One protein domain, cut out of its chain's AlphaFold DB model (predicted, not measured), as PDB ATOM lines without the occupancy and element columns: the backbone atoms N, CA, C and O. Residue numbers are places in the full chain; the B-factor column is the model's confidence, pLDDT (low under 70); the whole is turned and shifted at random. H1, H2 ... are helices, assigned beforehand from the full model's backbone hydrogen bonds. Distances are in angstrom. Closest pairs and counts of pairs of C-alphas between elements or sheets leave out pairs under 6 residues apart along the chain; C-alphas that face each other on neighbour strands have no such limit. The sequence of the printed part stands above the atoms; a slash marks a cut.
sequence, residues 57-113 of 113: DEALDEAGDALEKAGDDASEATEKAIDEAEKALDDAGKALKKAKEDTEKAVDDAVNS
ATOM      1  N   ASP A  57       7.307  20.508  15.947       90.06
ATOM      2  CA  ASP A  57       8.736  20.842  15.964       90.06
ATOM      3  C   ASP A  57       9.581  19.622  15.566       90.06
ATOM      4  O   ASP A  57      10.362  19.692  14.622       90.06
ATOM      5  N   GLU A  58       9.314  18.452  16.162       91.19
ATOM      6  CA  GLU A  58       9.973  17.188  15.793       91.19
ATOM      7  C   GLU A  58       9.755  16.830  14.311       91.19
ATOM      8  O   GLU A  58      10.676  16.379  13.629       91.19
ATOM      9  N   ALA A  59       8.548  17.053  13.782       84.88
ATOM     10  CA  ALA A  59       8.256  16.802  12.373       84.88
ATOM     11  C   ALA A  59       8.985  17.774  11.426       84.88
ATOM     12  O   ALA A  59       9.334  17.384  10.306       84.88
ATOM     13  N   LEU A  60       9.199  19.027  11.845       87.25
ATOM     14  CA  LEU A  60       9.988  20.005  11.091       87.25
ATOM     15  C   LEU A  60      11.476  19.664  11.128       87.25
ATOM     16  O   LEU A  60      12.103  19.681  10.070       87.25
ATOM     17  N   ASP A  61      12.000  19.269  12.289       88.38
ATOM     18  CA  ASP A  61      13.372  18.784  12.440       88.38
ATOM     19  C   ASP A  61      13.620  17.576  11.529       88.38
ATOM     20  O   ASP A  61      14.561  17.582  10.737       88.38
ATOM     21  N   GLU A  62      12.741  16.564  11.545       87.88
ATOM     22  CA  GLU A  62      12.847  15.405  10.647       87.88
ATOM     23  C   GLU A  62      12.782  15.802   9.166       87.88
ATOM     24  O   GLU A  62      13.494  15.229   8.331       87.88
ATOM     25  N   ALA A  63      11.931  16.775   8.823       83.38
ATOM     26  CA  ALA A  63      11.834  17.297   7.468       83.38
ATOM     27  C   ALA A  63      13.123  18.018   7.050       83.38
ATOM     28  O   ALA A  63      13.588  17.788   5.933       83.38
ATOM     29  N   GLY A  64      13.715  18.825   7.936       85.25
ATOM     30  CA  GLY A  64      14.997  19.501   7.733       85.25
ATOM     31  C   GLY A  64      16.146  18.508   7.560       85.25
ATOM     32  O   GLY A  64      16.887  18.576   6.580       85.25
ATOM     33  N   ASP A  65      16.212  17.499   8.425       86.31
ATOM     34  CA  ASP A  65      17.188  16.406   8.376       86.31
ATOM     35  C   ASP A  65      17.099  15.600   7.069       86.31
ATOM     36  O   ASP A  65      18.108  15.172   6.493       86.31
ATOM     37  N   ALA A  66      15.875  15.331   6.604       83.50
ATOM     38  CA  ALA A  66      15.630  14.651   5.336       83.50
ATOM     39  C   ALA A  66      16.031  15.529   4.143       83.50
ATOM     40  O   ALA A  66      16.544  15.002   3.150       83.50
ATOM     41  N   LEU A  67      15.827  16.845   4.253       82.69
ATOM     42  CA  LEU A  67      16.233  17.839   3.266       82.69
ATOM     43  C   LEU A  67      17.757  17.896   3.133       82.69
ATOM     44  O   LEU A  67      18.280  17.753   2.029       82.69
ATOM     45  N   GLU A  68      18.471  17.984   4.258       82.38
ATOM     46  CA  GLU A  68      19.937  18.000   4.301       82.38
ATOM     47  C   GLU A  68      20.522  16.711   3.693       82.38
ATOM     48  O   GLU A  68      21.461  16.744   2.894       82.38
ATOM     49  N   LYS A  69      19.914  15.552   3.993       81.50
ATOM     50  CA  LYS A  69      20.323  14.247   3.437       81.50
ATOM     51  C   LYS A  69      19.995  14.084   1.952       81.50
ATOM     52  O   LYS A  69      20.682  13.316   1.274       81.50
ATOM     53  N   ALA A  70      18.963  14.760   1.443       78.25
ATOM     54  CA  ALA A  70      18.624  14.763   0.019       78.25
ATOM     55  C   ALA A  70      19.620  15.585  -0.828       78.25
ATOM     56  O   ALA A  70      19.655  15.411  -2.048       78.25
ATOM     57  N   GLY A  71      20.477  16.391  -0.184       64.88
ATOM     58  CA  GLY A  71      21.446  17.287  -0.816       64.88
ATOM     59  C   GLY A  71      20.816  18.602  -1.297       64.88
ATOM     60  O   GLY A  71      19.595  18.703  -1.383       64.88
ATOM     61  N   ASP A  72      21.659  19.579  -1.670       67.00
ATOM     62  CA  ASP A  72      21.299  20.951  -2.122       67.00
ATOM     63  C   ASP A  72      20.219  21.032  -3.235       67.00
ATOM     64  O   ASP A  72      19.733  22.113  -3.564       67.00
ATOM     65  N   ASP A  73      19.846  19.908  -3.859       63.84
ATOM     66  CA  ASP A  73      18.779  19.827  -4.867       63.84
ATOM     67  C   ASP A  73      17.368  19.932  -4.257       63.84
ATOM     68  O   ASP A  73      16.383  20.144  -4.978       63.84
ATOM     69  N   ALA A  74      17.243  19.798  -2.936       62.44
ATOM     70  CA  ALA A  74      16.026  20.150  -2.237       62.44
ATOM     71  C   ALA A  74      15.815  21.670  -2.310       62.44
ATOM     72  O   ALA A  74      16.633  22.463  -1.864       62.44
ATOM     73  N   SER A  75      14.725  22.084  -2.960       71.19
ATOM     74  CA  SER A  75      14.509  23.489  -3.304       71.19
ATOM     75  C   SER A  75      14.566  24.399  -2.071       71.19
ATOM     76  O   SER A  75      13.871  24.144  -1.094       71.19
ATOM     77  N   GLU A  76      15.273  25.525  -2.184       78.94
ATOM     78  CA  GLU A  76      15.285  26.673  -1.250       78.94
ATOM     79  C   GLU A  76      13.865  27.122  -0.812       78.94
ATOM     80  O   GLU A  76      13.677  27.787   0.205       78.94
ATOM     81  N   ALA A  77      12.832  26.779  -1.595       75.88
ATOM     82  CA  ALA A  77      11.430  26.986  -1.240       75.88
ATOM     83  C   ALA A  77      10.960  26.103  -0.067       75.88
ATOM     84  O   ALA A  77      10.121  26.545   0.713       75.88
ATOM     85  N   THR A  78      11.482  24.883   0.060       80.12
ATOM     86  CA  THR A  78      11.182  23.962   1.162       80.12
ATOM     87  C   THR A  78      11.877  24.402   2.446       80.12
ATOM     88  O   THR A  78      11.221  24.440   3.477       80.12
ATOM     89  N   GLU A  79      13.146  24.822   2.383       83.81
ATOM     90  CA  GLU A  79      13.857  25.409   3.537       83.81
ATOM     91  C   GLU A  79      13.111  26.630   4.080       83.81
ATOM     92  O   GLU A  79      12.799  26.700   5.262       83.81
ATOM     93  N   LYS A  80      12.706  27.554   3.198       86.31
ATOM     94  CA  LYS A  80      11.901  28.722   3.597       86.31
ATOM     95  C   LYS A  80      10.559  28.336   4.212       86.31
ATOM     96  O   LYS A  80      10.095  29.024   5.113       86.31
ATOM     97  N   ALA A  81       9.926  27.270   3.724       81.56
ATOM     98  CA  ALA A  81       8.672  26.786   4.289       81.56
ATOM     99  C   ALA A  81       8.866  26.186   5.692       81.56
ATOM    100  O   ALA A  81       8.010  26.399   6.547       81.56
ATOM    101  N   ILE A  82       9.980  25.483   5.932       87.19
ATOM    102  CA  ILE A  82      10.355  24.966   7.256       87.19
ATOM    103  C   ILE A  82      10.648  26.134   8.208       87.19
ATOM    104  O   ILE A  82      10.008  26.224   9.249       87.19
ATOM    105  N   ASP A  83      11.480  27.098   7.804       88.75
ATOM    106  CA  ASP A  83      11.789  28.299   8.599       88.75
ATOM    107  C   ASP A  83      10.533  29.118   8.962       88.75
ATOM    108  O   ASP A  83      10.435  29.714  10.039       88.75
ATOM    109  N   GLU A  84       9.579  29.244   8.032       89.12
ATOM    110  CA  GLU A  84       8.305  29.923   8.296       89.12
ATOM    111  C   GLU A  84       7.421  29.122   9.257       89.12
ATOM    112  O   GLU A  84       6.749  29.721  10.103       89.12
ATOM    113  N   ALA A  85       7.435  27.791   9.159       84.00
ATOM    114  CA  ALA A  85       6.704  26.916  10.064       84.00
ATOM    115  C   ALA A  85       7.288  26.951  11.486       84.00
ATOM    116  O   ALA A  85       6.518  27.133  12.428       84.00
ATOM    117  N   GLU A  86       8.614  26.897  11.648       88.88
ATOM    118  CA  GLU A  86       9.284  27.049  12.951       88.88
ATOM    119  C   GLU A  86       8.925  28.384  13.611       88.88
ATOM    120  O   GLU A  86       8.543  28.434  14.779       88.88
ATOM    121  N   LYS A  87       8.969  29.490  12.855       92.44
ATOM    122  CA  LYS A  87       8.562  30.808  13.378       92.44
ATOM    123  C   LYS A  87       7.105  30.827  13.820       92.44
ATOM    124  O   LYS A  87       6.788  31.431  14.843       92.44
ATOM    125  N   ALA A  88       6.219  30.194  13.054       86.81
ATOM    126  CA  ALA A  88       4.813  30.097  13.419       86.81
ATOM    127  C   ALA A  88       4.612  29.270  14.701       86.81
ATOM    128  O   ALA A  88       3.766  29.637  15.519       86.81
ATOM    129  N   LEU A  89       5.394  28.202  14.901       85.69
ATOM    130  CA  LEU A  89       5.386  27.407  16.132       85.69
ATOM    131  C   LEU A  89       5.930  28.193  17.330       85.69
ATOM    132  O   LEU A  89       5.290  28.202  18.380       85.69
ATOM    133  N   ASP A  90       7.038  28.918  17.174       90.50
ATOM    134  CA  ASP A  90       7.610  29.762  18.234       90.50
ATOM    135  C   ASP A  90       6.632  30.876  18.658       90.50
ATOM    136  O   ASP A  90       6.405  31.124  19.848       90.50
ATOM    137  N   ASP A  91       5.965  31.516  17.693       91.62
ATOM    138  CA  ASP A  91       4.923  32.506  17.976       91.62
ATOM    139  C   ASP A  91       3.690  31.878  18.649       91.62
ATOM    140  O   ASP A  91       3.127  32.475  19.576       91.62
ATOM    141  N   ALA A  92       3.292  30.666  18.245       83.00
ATOM    142  CA  ALA A  92       2.221  29.918  18.903       83.00
ATOM    143  C   ALA A  92       2.585  29.567  20.356       83.00
ATOM    144  O   ALA A  92       1.770  29.784  21.256       83.00
ATOM    145  N   GLY A  93       3.819  29.122  20.609       87.31
ATOM    146  CA  GLY A  93       4.329  28.829  21.950       87.31
ATOM    147  C   GLY A  93       4.336  30.062  22.854       87.31
ATOM    148  O   GLY A  93       3.867  30.013  23.994       87.31
ATOM    149  N   LYS A  94       4.771  31.221  22.340       92.25
ATOM    150  CA  LYS A  94       4.705  32.495  23.083       92.25
ATOM    151  C   LYS A  94       3.272  32.916  23.393       92.25
ATOM    152  O   LYS A  94       3.003  33.388  24.500       92.25
ATOM    153  N   ALA A  95       2.362  32.784  22.428       88.06
ATOM    154  CA  ALA A  95       0.956  33.127  22.619       88.06
ATOM    155  C   ALA A  95       0.306  32.236  23.684       88.06
ATOM    156  O   ALA A  95      -0.418  32.743  24.542       88.06
ATOM    157  N   LEU A  96       0.619  30.940  23.668       86.19
ATOM    158  CA  LEU A  96       0.142  29.977  24.652       86.19
ATOM    159  C   LEU A  96       0.643  30.308  26.057       86.19
ATOM    160  O   LEU A  96      -0.155  30.436  26.986       86.19
ATOM    161  N   LYS A  97       1.952  30.552  26.195       89.44
ATOM    162  CA  LYS A  97       2.555  30.961  27.466       89.44
ATOM    163  C   LYS A  97       1.899  32.224  28.020       89.44
ATOM    164  O   LYS A  97       1.573  32.286  29.201       89.44
ATOM    165  N   LYS A  98       1.659  33.218  27.165       90.38
ATOM    166  CA  LYS A  98       0.992  34.455  27.573       90.38
ATOM    167  C   LYS A  98      -0.456  34.218  28.005       90.38
ATOM    168  O   LYS A  98      -0.886  34.784  29.000       90.38
ATOM    169  N   ALA A  99      -1.202  33.387  27.279       82.19
ATOM    170  CA  ALA A  99      -2.577  33.046  27.643       82.19
ATOM    171  C   ALA A  99      -2.651  32.333  29.005       82.19
ATOM    172  O   ALA A  99      -3.572  32.594  29.784       82.19
ATOM    173  N   LYS A 100      -1.662  31.483  29.312       83.88
ATOM    174  CA  LYS A 100      -1.506  30.860  30.630       83.88
ATOM    175  C   LYS A 100      -1.261  31.909  31.718       83.88
ATOM    176  O   LYS A 100      -2.028  31.960  32.671       83.88
ATOM    177  N   GLU A 101      -0.280  32.793  31.530       89.00
ATOM    178  CA  GLU A 101       0.039  33.868  32.488       89.00
ATOM    179  C   GLU A 101      -1.145  34.831  32.720       89.00
ATOM    180  O   GLU A 101      -1.416  35.231  33.853       89.00
ATOM    181  N   ASP A 102      -1.869  35.205  31.658       87.50
ATOM    182  CA  ASP A 102      -3.046  36.077  31.753       87.50
ATOM    183  C   ASP A 102      -4.195  35.383  32.509       87.50
ATOM    184  O   ASP A 102      -4.914  36.032  33.271       87.50
ATOM    185  N   THR A 103      -4.353  34.066  32.335       81.19
ATOM    186  CA  THR A 103      -5.349  33.275  33.072       81.19
ATOM    187  C   THR A 103      -4.971  33.123  34.541       81.19
ATOM    188  O   THR A 103      -5.820  33.356  35.397       81.19
ATOM    189  N   GLU A 104      -3.710  32.799  34.844       84.75
ATOM    190  CA  GLU A 104      -3.201  32.720  36.220       84.75
ATOM    191  C   GLU A 104      -3.437  34.041  36.960       84.75
ATOM    192  O   GLU A 104      -4.003  34.045  38.049       84.75
ATOM    193  N   LYS A 105      -3.131  35.181  36.326       87.75
ATOM    194  CA  LYS A 105      -3.431  36.502  36.899       87.75
ATOM    195  C   LYS A 105      -4.913  36.748  37.128       87.75
ATOM    196  O   LYS A 105      -5.280  37.287  38.162       87.75
ATOM    197  N   ALA A 106      -5.760  36.416  36.155       81.88
ATOM    198  CA  ALA A 106      -7.196  36.632  36.286       81.88
ATOM    199  C   ALA A 106      -7.798  35.777  37.411       81.88
ATOM    200  O   ALA A 106      -8.717  36.226  38.092       81.88
ATOM    201  N   VAL A 107      -7.273  34.564  37.609       78.19
ATOM    202  CA  VAL A 107      -7.633  33.686  38.726       78.19
ATOM    203  C   VAL A 107      -7.130  34.264  40.049       78.19
ATOM    204  O   VAL A 107      -7.925  34.397  40.976       78.19
ATOM    205  N   ASP A 108      -5.866  34.687  40.126       84.38
ATOM    206  CA  ASP A 108      -5.288  35.305  41.329       84.38
ATOM    207  C   ASP A 108      -6.040  36.574  41.753       84.38
ATOM    208  O   ASP A 108      -6.316  36.762  42.941       84.38
ATOM    209  N   ASP A 109      -6.401  37.429  40.792       85.94
ATOM    210  CA  ASP A 109      -7.203  38.629  41.027       85.94
ATOM    211  C   ASP A 109      -8.627  38.261  41.471       85.94
ATOM    212  O   ASP A 109      -9.192  38.944  42.317       85.94
ATOM    213  N   ALA A 110      -9.222  37.187  40.942       75.62
ATOM    214  CA  ALA A 110     -10.566  36.750  41.327       75.62
ATOM    215  C   ALA A 110     -10.622  36.108  42.722       75.62
ATOM    216  O   ALA A 110     -11.648  36.218  43.386       75.62
ATOM    217  N   VAL A 111      -9.541  35.455  43.160       72.75
ATOM    218  CA  VAL A 111      -9.433  34.842  44.496       72.75
ATOM    219  C   VAL A 111      -9.028  35.872  45.560       72.75
ATOM    220  O   VAL A 111      -9.444  35.760  46.707       72.75
ATOM    221  N   ASN A 112      -8.239  36.894  45.203       74.38
ATOM    222  CA  ASN A 112      -7.765  37.914  46.154       74.38
ATOM    223  C   ASN A 112      -8.539  39.252  46.120       74.38
ATOM    224  O   ASN A 112      -8.146  40.175  46.844       74.38
ATOM    225  N   SER A 113      -9.583  39.395  45.292       58.66
ATOM    226  CA  SER A 113     -10.426  40.609  45.210       58.66
ATOM    227  C   SER A 113     -11.675  40.541  46.078       58.66
ATOM    228  O   SER A 113     -12.143  41.656  46.423       58.66
TER     229      SER A 113
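This is residues 57 to 113 of the 113 residues of an uncharacterized protein of Aquimarina brevivitae (UniProt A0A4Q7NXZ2). A lopsided helical hairpin: the short helix H1 runs one way, the chain folds back through a tight link, and the much longer helix H2 returns beside it and then runs on far beyond it, where residues 91 to 113, of which 91 to 112 belong to H2, stick out. The printed part has 57 residues with two named helices, H1 then H2, and no named strand; its class is all helix. It is extended, a rod spanning 62 by 16 by 8 A, with a radius of gyration of the C-alphas of 18.6 A.

H1, residues 57 to 70, and H2, residues 76 to 112, form a helical hairpin. They touch, with the C-alphas of Leu 60 and Ile 82 the closest at 6.3 A. H2 touches H1 with residues 79 to 89 alone. They run opposite ways at a shallow tilt of 12 degrees. In H1 and H2 every O i to N i+4 pair is within hydrogen-bond range.

H1 begins at C-alpha 57 (8.736, 20.842, 15.964) and measures 19.7 A. H2 measures 53.9 A, from C-alpha 76 (15.285, 26.673, -1.250) to C-alpha 112 (-7.765, 37.914, 46.154).

The two C-alphas farthest apart, those of Asp 73 and Ser 113, are 61.6 A apart. The printed part has no cut. Residues 71 to 74 and 113 have pLDDT under 70.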